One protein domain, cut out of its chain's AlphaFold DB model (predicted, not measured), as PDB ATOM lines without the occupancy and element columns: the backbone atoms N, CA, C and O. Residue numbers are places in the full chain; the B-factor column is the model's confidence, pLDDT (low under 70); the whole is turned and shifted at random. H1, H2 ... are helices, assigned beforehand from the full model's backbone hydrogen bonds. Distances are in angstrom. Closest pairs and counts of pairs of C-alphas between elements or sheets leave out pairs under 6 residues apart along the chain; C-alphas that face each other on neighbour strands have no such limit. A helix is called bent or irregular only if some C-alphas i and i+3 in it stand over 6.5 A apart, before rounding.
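AT A GLANCE: This is residues 47 to 164 of the 173 residues of an uncharacterized protein of Spirochaetes bacterium (UniProt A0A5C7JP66). One very long helix, H3, makes the long axis and folds back on itself near residue 118; H1 crosses its early part, H2 sits near its start, and H4 and H5 lie near its middle. The unnamed residues 125 to 140 return from its far end. The printed part has 118 residues, all helix in class, in order H1 to H5, with no named strand. It is loose, radius of gyration of the C-alphas 17.9 A, spanning 61 by 33 by 24 A.

IN THESE COORDINATES: H1 is residues 53 to 68, from C-alpha 53 at (-9.771, -0.969, 28.759), 12.9 A long; it is irregular, C-alphas 63 and 66 being 9.5 A apart. H2 is residues 71 to 76, 8.9 A. H3 is residues 79 to 124, 47.1 A; it is irregular, C-alphas 115 and 118 being 9.6 A apart. H4 is residues 141 to 144, 5.1 A. H5 is residues 148 to 157, 14.2 A, ending at C-alpha 157 (-14.485, 19.461, 32.396).

HOW THE PARTS SIT: H1, with residues 61 to 66 alone, touches H3, about perpendicular at 89 degrees; closest C-alphas Gly 65 and Trp 89, 4.9 A. H4 touches H3; closest C-alphas Ile 103 and Leu 144, 7.3 A. H5 is close but not clearly touching H3; closest C-alphas Gly 92 and Phe 155, 7.4 A. H2 and H5 are apart. Each O i to N i+4 pair is within hydrogen-bond range in H2 and H5, against 9 of 12 in H1 and 36 of 42 in H3; H4 is too short for one.

THE WHOLE: The farthest C-alphas, Ser 76 and Asn 119, are 60.9 A apart. The printed part has no cut; the H3 to H4 link is long, and no printed residue is under 70 in pLDDT.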
ATOM      1  N   ASP A  47      -1.563  10.190  28.411       82.06
ATOM      2  CA  ASP A  47      -1.261   9.393  27.230       82.06
ATOM      3  C   ASP A  47      -2.434   8.451  27.025       82.06
ATOM      4  O   ASP A  47      -2.686   7.562  27.851       82.06
ATOM      5  N   TYR A  48      -3.167   8.656  25.934       81.69
ATOM      6  CA  TYR A  48      -4.333   7.850  25.607       81.69
ATOM      7  C   TYR A  48      -3.990   6.360  25.564       81.69
ATOM      8  O   TYR A  48      -4.794   5.542  26.002       81.69
ATOM      9  N   LYS A  49      -2.788   5.988  25.099       84.12
ATOM     10  CA  LYS A  49      -2.373   4.581  24.966       84.12
ATOM     11  C   LYS A  49      -2.194   3.873  26.308       84.12
ATOM     12  O   LYS A  49      -2.190   2.646  26.341       84.12
ATOM     13  N   LYS A  50      -2.026   4.628  27.397       86.38
ATOM     14  CA  LYS A  50      -1.841   4.092  28.752       86.38
ATOM     15  C   LYS A  50      -3.157   3.921  29.511       86.38
ATOM     16  O   LYS A  50      -3.134   3.445  30.646       86.38
ATOM     17  N   LEU A  51      -4.292   4.310  28.926       87.75
ATOM     18  CA  LEU A  51      -5.592   4.133  29.564       87.75
ATOM     19  C   LEU A  51      -5.953   2.653  29.656       87.75
ATOM     20  O   LEU A  51      -5.653   1.840  28.782       87.75
ATOM     21  N   ASN A  52      -6.655   2.298  30.725       90.94
ATOM     22  CA  ASN A  52      -7.146   0.942  30.883       90.94
ATOM     23  C   ASN A  52      -8.328   0.663  29.915       90.94
ATOM     24  O   ASN A  52      -8.979   1.594  29.423       90.94
ATOM     25  N   PRO A  53      -8.678  -0.613  29.669       91.94
ATOM     26  CA  PRO A  53      -9.771  -0.969  28.759       91.94
ATOM     27  C   PRO A  53     -11.133  -0.368  29.142       91.94
ATOM     28  O   PRO A  53     -11.907   0.031  28.272       91.94
ATOM     29  N   TYR A  54     -11.422  -0.255  30.439       92.25
ATOM     30  CA  TYR A  54     -12.661   0.333  30.950       92.25
ATOM     31  C   TYR A  54     -12.724   1.854  30.720       92.25
ATOM     32  O   TYR A  54     -13.751   2.375  30.287       92.25
ATOM     33  N   GLN A  55     -11.619   2.566  30.927       92.44
ATOM     34  CA  GLN A  55     -11.461   3.987  30.622       92.44
ATOM     35  C   GLN A  55     -11.635   4.231  29.122       92.44
ATOM     36  O   GLN A  55     -12.429   5.087  28.725       92.44
ATOM     37  N   HIS A  56     -10.982   3.421  28.283       93.75
ATOM     38  CA  HIS A  56     -11.180   3.455  26.835       93.75
ATOM     39  C   HIS A  56     -12.638   3.226  26.446       93.75
ATOM     40  O   HIS A  56     -13.161   3.938  25.592       93.75
ATOM     41  N   PHE A  57     -13.307   2.259  27.068       93.88
ATOM     42  CA  PHE A  57     -14.716   1.988  26.816       93.88
ATOM     43  C   PHE A  57     -15.605   3.181  27.181       93.88
ATOM     44  O   PHE A  57     -16.437   3.594  26.373       93.88
ATOM     45  N   LEU A  58     -15.416   3.773  28.364       94.00
ATOM     46  CA  LEU A  58     -16.170   4.952  28.797       94.00
ATOM     47  C   LEU A  58     -15.969   6.130  27.841       94.00
ATOM     48  O   LEU A  58     -16.951   6.756  27.443       94.00
ATOM     49  N   PHE A  59     -14.726   6.389  27.438       95.31
ATOM     50  CA  PHE A  59     -14.394   7.432  26.475       95.31
ATOM     51  C   PHE A  59     -15.039   7.182  25.106       95.31
ATOM     52  O   PHE A  59     -15.785   8.026  24.602       95.31
ATOM     53  N   LYS A  60     -14.840   5.986  24.536       95.38
ATOM     54  CA  LYS A  60     -15.446   5.583  23.257       95.38
ATOM     55  C   LYS A  60     -16.968   5.672  23.303       95.38
ATOM     56  O   LYS A  60     -17.578   6.057  22.310       95.38
ATOM     57  N   ARG A  61     -17.590   5.361  24.443       95.06
ATOM     58  CA  ARG A  61     -19.045   5.459  24.630       95.06
ATOM     59  C   ARG A  61     -19.543   6.897  24.542       95.06
ATOM     60  O   ARG A  61     -20.620   7.110  23.995       95.06
ATOM     61  N   VAL A  62     -18.792   7.873  25.050       96.56
ATOM     62  CA  VAL A  62     -19.149   9.292  24.873       96.56
ATOM     63  C   VAL A  62     -18.981   9.705  23.407       96.56
ATOM     64  O   VAL A  62     -19.851  10.383  22.870       96.56
ATOM     65  N   LEU A  63     -17.924   9.241  22.732       95.06
ATOM     66  CA  LEU A  63     -17.652   9.572  21.327       95.06
ATOM     67  C   LEU A  63     -18.645   8.960  20.330       95.06
ATOM     68  O   LEU A  63     -19.147   9.654  19.450       95.06
ATOM     69  N   HIS A  64     -18.922   7.663  20.443       95.50
ATOM     70  CA  HIS A  64     -19.659   6.898  19.430       95.50
ATOM     71  C   HIS A  64     -21.049   6.445  19.900       95.50
ATOM     72  O   HIS A  64     -21.818   5.886  19.115       95.50
ATOM     73  N   GLY A  65     -21.396   6.668  21.170       95.56
ATOM     74  CA  GLY A  65     -22.711   6.339  21.709       95.56
ATOM     75  C   GLY A  65     -23.010   4.842  21.663       95.56
ATOM     76  O   GLY A  65     -22.274   4.026  22.216       95.56
ATOM     77  N   LEU A  66     -24.126   4.482  21.021       95.00
ATOM     78  CA  LEU A  66     -24.573   3.089  20.901       95.00
ATOM     79  C   LEU A  66     -23.721   2.261  19.932       95.00
ATOM     80  O   LEU A  66     -23.706   1.043  20.060       95.00
ATOM     81  N   ASN A  67     -22.968   2.902  19.034       94.38
ATOM     82  CA  ASN A  67     -22.146   2.211  18.036       94.38
ATOM     83  C   ASN A  67     -20.905   1.528  18.640       94.38
ATOM     84  O   ASN A  67     -20.170   0.854  17.928       94.38
ATOM     85  N   VAL A  68     -20.649   1.714  19.939       94.38
ATOM     86  CA  VAL A  68     -19.607   0.977  20.674       94.38
ATOM     87  C   VAL A  68     -20.017  -0.469  20.953       94.38
ATOM     88  O   VAL A  68     -19.151  -1.321  21.120       94.38
ATOM     89  N   TYR A  69     -21.321  -0.732  21.027       94.00
ATOM     90  CA  TYR A  69     -21.878  -2.048  21.323       94.00
ATOM     91  C   TYR A  69     -22.149  -2.818  20.032       94.00
ATOM     92  O   TYR A  69     -22.420  -2.222  18.984       94.00
ATOM     93  N   THR A  70     -22.145  -4.145  20.109       95.31
ATOM     94  CA  THR A  70     -22.590  -4.976  18.981       95.31
ATOM     95  C   THR A  70     -24.107  -4.872  18.798       95.31
ATOM     96  O   THR A  70     -24.850  -4.529  19.720       95.31
ATOM     97  N   ALA A  71     -24.619  -5.181  17.603       94.69
ATOM     98  CA  ALA A  71     -26.058  -5.098  17.334       94.69
ATOM     99  C   ALA A  71     -26.897  -6.005  18.261       94.69
ATOM    100  O   ALA A  71     -28.031  -5.664  18.607       94.69
ATOM    101  N   GLU A  72     -26.340  -7.140  18.687       94.75
ATOM    102  CA  GLU A  72     -26.965  -8.081  19.621       94.75
ATOM    103  C   GLU A  72     -27.027  -7.514  21.044       94.75
ATOM    104  O   GLU A  72     -28.092  -7.518  21.666       94.75
ATOM    105  N   GLU A  73     -25.929  -6.922  21.521       93.25
ATOM    106  CA  GLU A  73     -25.882  -6.202  22.799       93.25
ATOM    107  C   GLU A  73     -26.853  -5.022  22.810       93.25
ATOM    108  O   GLU A  73     -27.554  -4.778  23.794       93.25
ATOM    109  N   VAL A  74     -26.957  -4.293  21.696       92.69
ATOM    110  CA  VAL A  74     -27.943  -3.220  21.583       92.69
ATOM    111  C   VAL A  74     -29.351  -3.785  21.713       92.69
ATOM    112  O   VAL A  74     -30.159  -3.180  22.406       92.69
ATOM    113  N   LYS A  75     -29.690  -4.937  21.131       94.19
ATOM    114  CA  LYS A  75     -31.039  -5.509  21.293       94.19
ATOM    115  C   LYS A  75     -31.338  -5.886  22.745       94.19
ATOM    116  O   LYS A  75     -32.420  -5.540  23.218       94.19
ATOM    117  N   SER A  76     -30.380  -6.479  23.458       95.25
ATOM    118  CA  SER A  76     -30.552  -6.890  24.861       95.25
ATOM    119  C   SER A  76     -30.585  -5.723  25.857       95.25
ATOM    120  O   SER A  76     -31.131  -5.853  26.955       95.25
ATOM    121  N   LEU A  77     -30.052  -4.551  25.492       94.06
ATOM    122  CA  LEU A  77     -30.061  -3.370  26.356       94.06
ATOM    123  C   LEU A  77     -31.483  -2.845  26.634       94.06
ATOM    124  O   LEU A  77     -32.258  -2.543  25.720       94.06
ATOM    125  N   HIS A  78     -31.767  -2.603  27.917       96.50
ATOM    126  CA  HIS A  78     -32.982  -1.927  28.373       96.50
ATOM    127  C   HIS A  78     -33.125  -0.527  27.747       96.50
ATOM    128  O   HIS A  78     -32.139   0.200  27.563       96.50
ATOM    129  N   TRP A  79     -34.364  -0.127  27.448       95.56
ATOM    130  CA  TRP A  79     -34.676   1.119  26.741       95.56
ATOM    131  C   TRP A  79     -34.142   2.369  27.458       95.56
ATOM    132  O   TRP A  79     -33.620   3.275  26.809       95.56
ATOM    133  N   ASP A  80     -34.182   2.398  28.791       96.56
ATOM    134  CA  ASP A  80     -33.694   3.543  29.567       96.56
ATOM    135  C   ASP A  80     -32.164   3.693  29.478       96.56
ATOM    136  O   ASP A  80     -31.628   4.783  29.263       96.56
ATOM    137  N   LYS A  81     -31.433   2.569  29.496       94.62
ATOM    138  CA  LYS A  81     -29.975   2.569  29.310       94.62
ATOM    139  C   LYS A  81     -29.604   3.077  27.914       94.62
ATOM    140  O   LYS A  81     -28.696   3.901  27.793       94.62
ATOM    141  N   LYS A  82     -30.345   2.669  26.876       95.69
ATOM    142  CA  LYS A  82     -30.183   3.199  25.508       95.69
ATOM    143  C   LYS A  82     -30.417   4.702  25.454       95.69
ATOM    144  O   LYS A  82     -29.595   5.433  24.898       95.69
ATOM    145  N   ARG A  83     -31.512   5.168  26.060       96.38
ATOM    146  CA  ARG A  83     -31.869   6.590  26.126       96.38
ATOM    147  C   ARG A  83     -30.766   7.405  26.802       96.38
ATOM    148  O   ARG A  83     -30.375   8.444  26.273       96.38
ATOM    149  N   ARG A  84     -30.225   6.921  27.924       95.06
ATOM    150  CA  ARG A  84     -29.134   7.588  28.651       95.06
ATOM    151  C   ARG A  84     -27.865   7.694  27.810       95.06
ATOM    152  O   ARG A  84     -27.286   8.774  27.736       95.06
ATOM    153  N   ILE A  85     -27.463   6.606  27.150       95.69
ATOM    154  CA  ILE A  85     -26.288   6.593  26.265       95.69
ATOM    155  C   ILE A  85     -26.481   7.584  25.115       95.69
ATOM    156  O   ILE A  85     -25.600   8.403  24.871       95.69
ATOM    157  N   LYS A  86     -27.651   7.572  24.465       96.62
ATOM    158  CA  LYS A  86     -27.976   8.511  23.384       96.62
ATOM    159  C   LYS A  86     -27.905   9.967  23.853       96.62
ATOM    160  O   LYS A  86     -27.324  10.788  23.154       96.62
ATOM    161  N   LYS A  87     -28.444  10.284  25.036       96.19
ATOM    162  CA  LYS A  87     -28.405  11.643  25.606       96.19
ATOM    163  C   LYS A  87     -26.972  12.121  25.861       96.19
ATOM    164  O   LYS A  87     -26.640  13.246  25.516       96.19
ATOM    165  N   VAL A  88     -26.131  11.270  26.455       96.75
ATOM    166  CA  VAL A  88     -24.720  11.601  26.722       96.75
ATOM    167  C   VAL A  88     -23.940  11.771  25.421       96.75
ATOM    168  O   VAL A  88     -23.158  12.706  25.306       96.75
ATOM    169  N   TRP A  89     -24.176  10.904  24.436       97.56
ATOM    170  CA  TRP A  89     -23.528  10.992  23.130       97.56
ATOM    171  C   TRP A  89     -23.898  12.273  22.377       97.56
ATOM    172  O   TRP A  89     -23.000  12.958  21.905       97.56
ATOM    173  N   LEU A  90     -25.186  12.633  22.319       95.88
ATOM    174  CA  LEU A  90     -25.637  13.879  21.687       95.88
ATOM    175  C   LEU A  90     -24.953  15.097  22.315       95.88
ATOM    176  O   LEU A  90     -24.321  15.868  21.602       95.88
ATOM    177  N   ARG A  91     -24.959  15.181  23.652       96.00
ATOM    178  CA  ARG A  91     -24.253  16.243  24.378       96.00
ATOM    179  C   ARG A  91     -22.745  16.235  24.106       96.00
ATOM    180  O   ARG A  91     -22.131  17.286  23.992       96.00
ATOM    181  N   GLY A  92     -22.133  15.057  23.988       96.12
ATOM    182  CA  GLY A  92     -20.723  14.929  23.615       96.12
ATOM    183  C   GLY A  92     -20.422  15.466  22.216       96.12
ATOM    184  O   GLY A  92     -19.403  16.125  22.030       96.12
ATOM    185  N   GLN A  93     -21.308  15.230  21.246       95.44
ATOM    186  CA  GLN A  93     -21.167  15.768  19.891       95.44
ATOM    187  C   GLN A  93     -21.366  17.288  19.845       95.44
ATOM    188  O   GLN A  93     -20.615  17.960  19.142       95.44
ATOM    189  N   GLU A  94     -22.321  17.822  20.610       94.94
ATOM    190  CA  GLU A  94     -22.536  19.270  20.772       94.94
ATOM    191  C   GLU A  94     -21.273  19.944  21.320       94.94
ATOM    192  O   GLU A  94     -20.708  20.812  20.659       94.94
ATOM    193  N   VAL A  95     -20.736  19.437  22.435       95.19
ATOM    194  CA  VAL A  95     -19.491  19.935  23.045       95.19
ATOM    195  C   VAL A  95     -18.313  19.882  22.071       95.19
ATOM    196  O   VAL A  95     -17.523  20.824  21.998       95.19
ATOM    197  N   ILE A  96     -18.158  18.784  21.319       95.31
ATOM    198  CA  ILE A  96     -17.099  18.686  20.304       95.31
ATOM    199  C   ILE A  96     -17.286  19.774  19.249       95.31
ATOM    200  O   ILE A  96     -16.318  20.426  18.867       95.31
ATOM    201  N   ASN A  97     -18.506  19.957  18.756       95.38
ATOM    202  CA  ASN A  97     -18.803  20.914  17.705       95.38
ATOM    203  C   ASN A  97     -18.537  22.360  18.144       95.38
ATOM    204  O   ASN A  97     -17.830  23.083  17.442       95.38
ATOM    205  N   GLU A  98     -19.029  22.749  19.319       94.38
ATOM    206  CA  GLU A  98     -18.758  24.051  19.942       94.38
ATOM    207  C   GLU A  98     -17.251  24.277  20.079       94.38
ATOM    208  O   GLU A  98     -16.708  25.295  19.652       94.38
ATOM    209  N   TRP A  99     -16.534  23.274  20.583       94.56
ATOM    210  CA  TRP A  99     -15.098  23.392  20.785       94.56
ATOM    211  C   TRP A  99     -14.323  23.526  19.469       94.56
ATOM    212  O   TRP A  99     -13.402  24.343  19.373       94.56
ATOM    213  N   LYS A 100     -14.729  22.797  18.421       94.56
ATOM    214  CA  LYS A 100     -14.170  22.979  17.075       94.56
ATOM    215  C   LYS A 100     -14.394  24.403  16.564       94.56
ATOM    216  O   LYS A 100     -13.467  24.978  15.995       94.56
ATOM    217  N   GLN A 101     -15.589  24.969  16.753       94.69
ATOM    218  CA  GLN A 101     -15.890  26.350  16.358       94.69
ATOM    219  C   GLN A 101     -14.997  27.350  17.096       94.69
ATOM    220  O   GLN A 101     -14.324  28.143  16.443       94.69
ATOM    221  N   MET A 102     -14.886  27.238  18.423       93.25
ATOM    222  CA  MET A 102     -14.010  28.104  19.221       93.25
ATOM    223  C   MET A 102     -12.558  28.078  18.726       93.25
ATOM    224  O   MET A 102     -11.911  29.116  18.615       93.25
ATOM    225  N   ILE A 103     -12.024  26.893  18.414       93.19
ATOM    226  CA  ILE A 103     -10.643  26.760  17.927       93.19
ATOM    227  C   ILE A 103     -10.486  27.380  16.540       93.19
ATOM    228  O   ILE A 103      -9.471  28.025  16.277       93.19
ATOM    229  N   CYS A 104     -11.472  27.212  15.660       93.38
ATOM    230  CA  CYS A 104     -11.457  27.858  14.350       93.38
ATOM    231  C   CYS A 104     -11.463  29.375  14.489       93.38
ATOM    232  O   CYS A 104     -10.620  30.028  13.884       93.38
ATOM    233  N   ASN A 105     -12.341  29.916  15.333       92.38
ATOM    234  CA  ASN A 105     -12.433  31.350  15.582       92.38
ATOM    235  C   ASN A 105     -11.100  31.898  16.111       92.38
ATOM    236  O   ASN A 105     -10.595  32.888  15.592       92.38
ATOM    237  N   LYS A 106     -10.451  31.193  17.049       91.75
ATOM    238  CA  LYS A 106      -9.106  31.553  17.530       91.75
ATOM    239  C   LYS A 106      -8.059  31.554  16.413       91.75
ATOM    240  O   LYS A 106      -7.326  32.526  16.269       91.75
ATOM    241  N   LYS A 107      -8.019  30.509  15.578       91.56
ATOM    242  CA  LYS A 107      -7.086  30.439  14.436       91.56
ATOM    243  C   LYS A 107      -7.345  31.536  13.400       91.56
ATOM    244  O   LYS A 107      -6.398  32.042  12.805       91.56
ATOM    245  N   VAL A 108      -8.608  31.892  13.172       91.94
ATOM    246  CA  VAL A 108      -8.988  32.994  12.280       91.94
ATOM    247  C   VAL A 108      -8.549  34.329  12.873       91.94
ATOM    248  O   VAL A 108      -7.960  35.117  12.145       91.94
ATOM    249  N   ASN A 109      -8.732  34.558  14.174       91.88
ATOM    250  CA  ASN A 109      -8.241  35.766  14.845       91.88
ATOM    251  C   ASN A 109      -6.715  35.903  14.719       91.88
ATOM    252  O   ASN A 109      -6.226  36.970  14.347       91.88
ATOM    253  N   ASP A 110      -5.968  34.813  14.929       91.19
ATOM    254  CA  ASP A 110      -4.513  34.789  14.725       91.19
ATOM    255  C   ASP A 110      -4.134  35.116  13.274       91.19
ATOM    256  O   ASP A 110      -3.174  35.844  13.012       91.19
ATOM    257  N   LEU A 111      -4.886  34.576  12.312       92.88
ATOM    258  CA  LEU A 111      -4.680  34.835  10.892       92.88
ATOM    259  C   LEU A 111      -4.968  36.303  10.551       92.88
ATOM    260  O   LEU A 111      -4.143  36.947   9.906       92.88
ATOM    261  N   LEU A 112      -6.085  36.855  11.026       92.62
ATOM    262  CA  LEU A 112      -6.452  38.257  10.835       92.62
ATOM    263  C   LEU A 112      -5.383  39.189  11.406       92.62
ATOM    264  O   LEU A 112      -4.977  40.127  10.722       92.62
ATOM    265  N   TYR A 113      -4.868  38.904  12.604       93.19
ATOM    266  CA  TYR A 113      -3.784  39.686  13.197       93.19
ATOM    267  C   TYR A 113      -2.531  39.693  12.318       93.19
ATOM    268  O   TYR A 113      -1.933  40.742  12.087       93.19
ATOM    269  N   ARG A 114      -2.145  38.529  11.780       93.12
ATOM    270  CA  ARG A 114      -0.970  38.407  10.901       93.12
ATOM    271  C   ARG A 114      -1.120  39.191   9.597       93.12
ATOM    272  O   ARG A 114      -0.118  39.693   9.098       93.12
ATOM    273  N   PHE A 115      -2.330  39.282   9.045       93.38
ATOM    274  CA  PHE A 115      -2.577  39.982   7.779       93.38
ATOM    275  C   PHE A 115      -2.831  41.484   7.943       93.38
ATOM    276  O   PHE A 115      -2.375  42.266   7.113       93.38
ATOM    277  N   PHE A 116      -3.551  41.892   8.988       94.00
ATOM    278  CA  PHE A 116      -4.046  43.266   9.141       94.00
ATOM    279  C   PHE A 116      -3.406  44.039  10.306       94.00
ATOM    280  O   PHE A 116      -3.642  45.244  10.441       94.00
ATOM    281  N   GLY A 117      -2.580  43.384  11.127       92.31
ATOM    282  CA  GLY A 117      -1.842  44.004  12.226       92.31
ATOM    283  C   GLY A 117      -2.750  44.574  13.317       92.31
ATOM    284  O   GLY A 117      -3.785  44.006  13.658       92.31
ATOM    285  N   GLU A 118      -2.372  45.725  13.874       92.06
ATOM    286  CA  GLU A 118      -3.106  46.345  14.988       92.06
ATOM    287  C   GLU A 118      -4.504  46.860  14.611       92.06
ATOM    288  O   GLU A 118      -5.345  47.034  15.489       92.06
ATOM    289  N   ASN A 119      -4.806  47.039  13.321       91.00
ATOM    290  CA  ASN A 119      -6.101  47.565  12.874       91.00
ATOM    291  C   ASN A 119      -7.285  46.644  13.224       91.00
ATOM    292  O   ASN A 119      -8.412  47.111  13.358       91.00
ATOM    293  N   VAL A 120      -7.039  45.339  13.382       91.56
ATOM    294  CA  VAL A 120      -8.067  44.337  13.731       91.56
ATOM    295  C   VAL A 120      -8.126  44.022  15.226       91.56
ATOM    296  O   VAL A 120      -8.948  43.213  15.647       91.56
ATOM    297  N   ARG A 121      -7.298  44.675  16.050       88.88
ATOM    298  CA  ARG A 121      -7.243  44.455  17.503       88.88
ATOM    299  C   ARG A 121      -8.604  44.615  18.199       88.88
ATOM    300  O   ARG A 121      -8.961  43.702  18.935       88.88
ATOM    301  N   PRO A 122      -9.439  45.628  17.869       90.19
ATOM    302  CA  PRO A 122     -10.774  45.752  18.459       90.19
ATOM    303  C   PRO A 122     -11.696  44.556  18.180       90.19
ATOM    304  O   PRO A 122     -12.594  44.283  18.965       90.19
ATOM    305  N   ILE A 123     -11.492  43.852  17.058       86.44
ATOM    306  CA  ILE A 123     -12.267  42.660  16.685       86.44
ATOM    307  C   ILE A 123     -11.734  41.432  17.433       86.44
ATOM    308  O   ILE A 123     -12.510  40.604  17.895       86.44
ATOM    309  N   ILE A 124     -10.411  41.316  17.562       88.62
ATOM    310  CA  ILE A 124      -9.741  40.181  18.215       88.62
ATOM    311  C   ILE A 124      -9.935  40.200  19.735       88.62
ATOM    312  O   ILE A 124     -10.003  39.134  20.346       88.62
ATOM    313  N   ASP A 125     -10.040  41.389  20.332       88.12
ATOM    314  CA  ASP A 125     -10.283  41.560  21.769       88.12
ATOM    315  C   ASP A 125     -11.671  41.039  22.195       88.12
ATOM    316  O   ASP A 125     -11.915  40.812  23.382       88.12
ATOM    317  N   ILE A 126     -12.576  40.801  21.237       87.81
ATOM    318  CA  ILE A 126     -13.860  40.148  21.488       87.81
ATOM    319  C   ILE A 126     -13.613  38.647  21.738       87.81
ATOM    320  O   ILE A 126     -13.019  37.968  20.893       87.81
ATOM    321  N   PRO A 127     -14.083  38.084  22.870       84.94
ATOM    322  CA  PRO A 127     -13.888  36.674  23.178       84.94
ATOM    323  C   PRO A 127     -14.458  35.755  22.090       84.94
ATOM    324  O   PRO A 127     -15.644  35.790  21.775       84.94
ATOM    325  N   ALA A 128     -13.628  34.852  21.570       83.56
ATOM    326  CA  ALA A 128     -14.014  33.840  20.580       83.56
ATOM    327  C   ALA A 128     -14.808  32.657  21.188       83.56
ATOM    328  O   ALA A 128     -14.612  31.501  20.800       83.56
ATOM    329  N   GLU A 129     -15.642  32.930  22.191       84.88
ATOM    330  CA  GLU A 129     -16.417  31.934  22.946       84.88
ATOM    331  C   GLU A 129     -17.819  31.726  22.375       84.88
ATOM    332  O   GLU A 129     -18.439  30.690  22.614       84.88
ATOM    333  N   GLU A 130     -18.304  32.679  21.580       84.62
ATOM    334  CA  GLU A 130     -19.589  32.552  20.910       84.62
ATOM    335  C   GLU A 130     -19.541  31.434  19.863       84.62
ATOM    336  O   GLU A 130     -18.668  31.379  18.988       84.62
ATOM    337  N   THR A 131     -20.498  30.517  19.975       89.62
ATOM    338  CA  THR A 131     -20.673  29.389  19.063       89.62
ATOM    339  C   THR A 131     -22.121  29.325  18.612       89.62
ATOM    340  O   THR A 131     -23.036  29.754  19.316       89.62
ATOM    341  N   LEU A 132     -22.328  28.804  17.408       90.25
ATOM    342  CA  LEU A 132     -23.645  28.663  16.806       90.25
ATOM    343  C   LEU A 132     -24.088  27.198  16.934       90.25
ATOM    344  O   LEU A 132     -23.470  26.336  16.296       90.25
ATOM    345  N   PRO A 133     -25.149  26.893  17.709       87.25
ATOM    346  CA  PRO A 133     -25.622  25.518  17.906       87.25
ATOM    347  C   PRO A 133     -26.053  24.838  16.601       87.25
ATOM    348  O   PRO A 133     -25.826  23.644  16.405       87.25
ATOM    349  N   ASP A 134     -26.633  25.615  15.686       90.69
ATOM    350  CA  ASP A 134     -27.149  25.118  14.408       90.69
ATOM    351  C   ASP A 134     -26.038  24.849  13.383       90.69
ATOM    352  O   ASP A 134     -26.220  24.080  12.434       90.69
ATOM    353  N   TYR A 135     -24.862  25.454  13.571       92.50
ATOM    354  CA  TYR A 135     -23.734  25.275  12.671       92.50
ATOM    355  C   TYR A 135     -22.950  24.011  13.026       92.50
ATOM    356  O   TYR A 135     -22.503  23.836  14.156       92.50
ATOM    357  N   LYS A 136     -22.718  23.135  12.043       92.69
ATOM    358  CA  LYS A 136     -21.918  21.915  12.217       92.69
ATOM    359  C   LYS A 136     -20.548  22.074  11.575       92.69
ATOM    360  O   LYS A 136     -20.429  22.121  10.354       92.69
ATOM    361  N   ASN A 137     -19.508  22.089  12.400       91.38
ATOM    362  CA  ASN A 137     -18.128  22.168  11.951       91.38
ATOM    363  C   ASN A 137     -17.646  20.810  11.403       91.38
ATOM    364  O   ASN A 137     -17.546  19.813  12.130       91.38
ATOM    365  N   THR A 138     -17.326  20.788  10.110       92.81
ATOM    366  CA  THR A 138     -16.905  19.598   9.357       92.81
ATOM    367  C   THR A 138     -15.423  19.254   9.509       92.81
ATOM    368  O   THR A 138     -15.033  18.143   9.153       92.81
ATOM    369  N   LEU A 139     -14.596  20.148  10.065       92.62
ATOM    370  CA  LEU A 139     -13.156  19.922  10.209       92.62
ATOM    371  C   LEU A 139     -12.863  18.729  11.117       92.62
ATOM    372  O   LEU A 139     -13.544  18.505  12.130       92.62
ATOM    373  N   THR A 140     -11.836  17.951  10.776       91.81
ATOM    374  CA  THR A 140     -11.432  16.828  11.623       91.81
ATOM    375  C   THR A 140     -10.643  17.328  12.832       91.81
ATOM    376  O   THR A 140     -10.039  18.399  12.814       91.81
ATOM    377  N   LEU A 141     -10.635  16.546  13.917       90.31
ATOM    378  CA  LEU A 141      -9.848  16.882  15.112       90.31
ATOM    379  C   LEU A 141      -8.354  17.011  14.777       90.31
ATOM    380  O   LEU A 141      -7.682  17.903  15.284       90.31
ATOM    381  N   LYS A 142      -7.867  16.170  13.854       90.69
ATOM    382  CA  LYS A 142      -6.480  16.178  13.389       90.69
ATOM    383  C   LYS A 142      -6.126  17.480  12.668       90.69
ATOM    384  O   LYS A 142      -5.078  18.046  12.955       90.69
ATOM    385  N   ASP A 143      -7.007  17.984  11.802       90.94
ATOM    386  CA  ASP A 143      -6.788  19.255  11.086       90.94
ATOM    387  C   ASP A 143      -6.746  20.447  12.052       90.94
ATOM    388  O   ASP A 143      -6.037  21.436  11.851       90.94
ATOM    389  N   LEU A 144      -7.484  20.341  13.157       91.12
ATOM    390  CA  LEU A 144      -7.464  21.338  14.217       91.12
ATOM    391  C   LEU A 144      -6.239  21.223  15.132       91.12
ATOM    392  O   LEU A 144      -5.955  22.186  15.842       91.12
ATOM    393  N   GLY A 145      -5.467  20.138  15.039       90.81
ATOM    394  CA  GLY A 145      -4.317  19.870  15.902       90.81
ATOM    395  C   GLY A 145      -4.710  19.347  17.284       90.81
ATOM    396  O   GLY A 145      -3.935  19.491  18.221       90.81
ATOM    397  N   LEU A 146      -5.911  18.778  17.417       91.31
ATOM    398  CA  LEU A 146      -6.419  18.220  18.666       91.31
ATOM    399  C   LEU A 146      -6.099  16.735  18.778       91.31
ATOM    400  O   LEU A 146      -6.317  15.958  17.842       91.31
ATOM    401  N   SER A 147      -5.647  16.351  19.963       92.44
ATOM    402  CA  SER A 147      -5.404  14.966  20.346       92.44
ATOM    403  C   SER A 147      -6.608  14.363  21.090       92.44
ATOM    404  O   SER A 147      -7.566  15.061  21.446       92.44
ATOM    405  N   TYR A 148      -6.607  13.044  21.312       92.69
ATOM    406  CA  TYR A 148      -7.673  12.409  22.101       92.69
ATOM    407  C   TYR A 148      -7.542  12.724  23.589       92.69
ATOM    408  O   TYR A 148      -8.545  12.770  24.296       92.69
ATOM    409  N   GLU A 149      -6.325  12.984  24.043       91.44
ATOM    410  CA  GLU A 149      -5.976  13.446  25.376       91.44
ATOM    411  C   GLU A 149      -6.686  14.770  25.690       91.44
ATOM    412  O   GLU A 149      -7.365  14.880  26.714       91.44
ATOM    413  N   ASP A 150      -6.624  15.733  24.766       91.88
ATOM    414  CA  ASP A 150      -7.296  17.029  24.922       91.88
ATOM    415  C   ASP A 150      -8.818  16.849  25.011       91.88
ATOM    416  O   ASP A 150      -9.508  17.497  25.801       91.88
ATOM    417  N   LEU A 151      -9.353  15.919  24.218       93.62
ATOM    418  CA  LEU A 151     -10.779  15.624  24.180       93.62
ATOM    419  C   LEU A 151     -11.255  14.926  25.463       93.62
ATOM    420  O   LEU A 151     -12.349  15.215  25.949       93.62
ATOM    421  N   ILE A 152     -10.429  14.062  26.061       93.50
ATOM    422  CA  ILE A 152     -10.686  13.480  27.386       93.50
ATOM    423  C   ILE A 152     -10.769  14.580  28.439       93.50
ATOM    424  O   ILE A 152     -11.731  14.603  29.210       93.50
ATOM    425  N   LEU A 153      -9.805  15.502  28.454       92.25
ATOM    426  CA  LEU A 153      -9.796  16.625  29.393       92.25
ATOM    427  C   LEU A 153     -11.046  17.493  29.231       92.25
ATOM    428  O   LEU A 153     -11.712  17.796  30.224       92.25
ATOM    429  N   LYS A 154     -11.428  17.809  27.987       93.62
ATOM    430  CA  LYS A 154     -12.659  18.556  27.695       93.62
ATOM    431  C   LYS A 154     -13.909  17.803  28.162       93.62
ATOM    432  O   LYS A 154     -14.800  18.380  28.774       93.62
ATOM    433  N   PHE A 155     -13.987  16.493  27.954       95.31
ATOM    434  CA  PHE A 155     -15.120  15.701  28.442       95.31
ATOM    435  C   PHE A 155     -15.178  15.581  29.966       95.31
ATOM    436  O   PHE A 155     -16.274  15.498  30.529       95.31
ATOM    437  N   MET A 156     -14.030  15.585  30.644       93.19
ATOM    438  CA  MET A 156     -13.973  15.645  32.103       93.19
ATOM    439  C   MET A 156     -14.434  17.010  32.626       93.19
ATOM    440  O   MET A 156     -15.191  17.042  33.598       93.19
ATOM    441  N   SER A 157     -14.051  18.120  31.979       93.00
ATOM    442  CA  SER A 157     -14.485  19.461  32.396       93.00
ATOM    443  C   SER A 157     -15.994  19.662  32.238       93.00
ATOM    444  O   SER A 157     -16.623  20.249  33.112       93.00
ATOM    445  N   GLU A 158     -16.592  19.113  31.176       92.88
ATOM    446  CA  GLU A 158     -18.040  19.204  30.909       92.88
ATOM    447  C   GLU A 158     -18.894  18.192  31.699       92.88
ATOM    448  O   GLU A 158     -20.127  18.171  31.595       92.88
ATOM    449  N   GLY A 159     -18.260  17.307  32.477       92.94
ATOM    450  CA  GLY A 159     -18.947  16.276  33.261       92.94
ATOM    451  C   GLY A 159     -19.541  15.130  32.430       92.94
ATOM    452  O   GLY A 159     -20.423  14.414  32.909       92.94
ATOM    453  N   LEU A 160     -19.078  14.943  31.189       94.19
ATOM    454  CA  LEU A 160     -19.417  13.785  30.350       94.19
ATOM    455  C   LEU A 160     -18.638  12.534  30.774       94.19
ATOM    456  O   LEU A 160     -19.131  11.409  30.644       94.19
ATOM    457  N   LEU A 161     -17.438  12.743  31.314       94.31
ATOM    458  CA  LEU A 161     -16.642  11.739  32.007       94.31
ATOM    459  C   LEU A 161     -16.603  12.035  33.513       94.31
ATOM    460  O   LEU A 161     -16.695  13.193  33.925       94.31
ATOM    461  N   PRO A 162     -16.481  11.000  34.361       91.06
ATOM    462  CA  PRO A 162     -16.425  11.197  35.801       91.06
ATOM    463  C   PRO A 162     -15.111  11.884  36.215       91.06
ATOM    464  O   PRO A 162     -14.064  11.650  35.621       91.06
ATOM    465  N   LYS A 163     -15.137  12.700  37.276       88.81
ATOM    466  CA  LYS A 163     -13.951  13.453  37.741       88.81
ATOM    467  C   LYS A 163     -12.768  12.552  38.115       88.81
ATOM    468  O   LYS A 163     -11.619  12.930  37.941       88.81
ATOM    469  N   ASN A 164     -13.053  11.341  38.588       89.25
ATOM    470  CA  ASN A 164     -12.064  10.326  38.950       89.25
ATOM    471  C   ASN A 164     -11.686   9.398  37.777       89.25
ATOM    472  O   ASN A 164     -11.091   8.347  38.017       89.25
TER     473      ASN A 164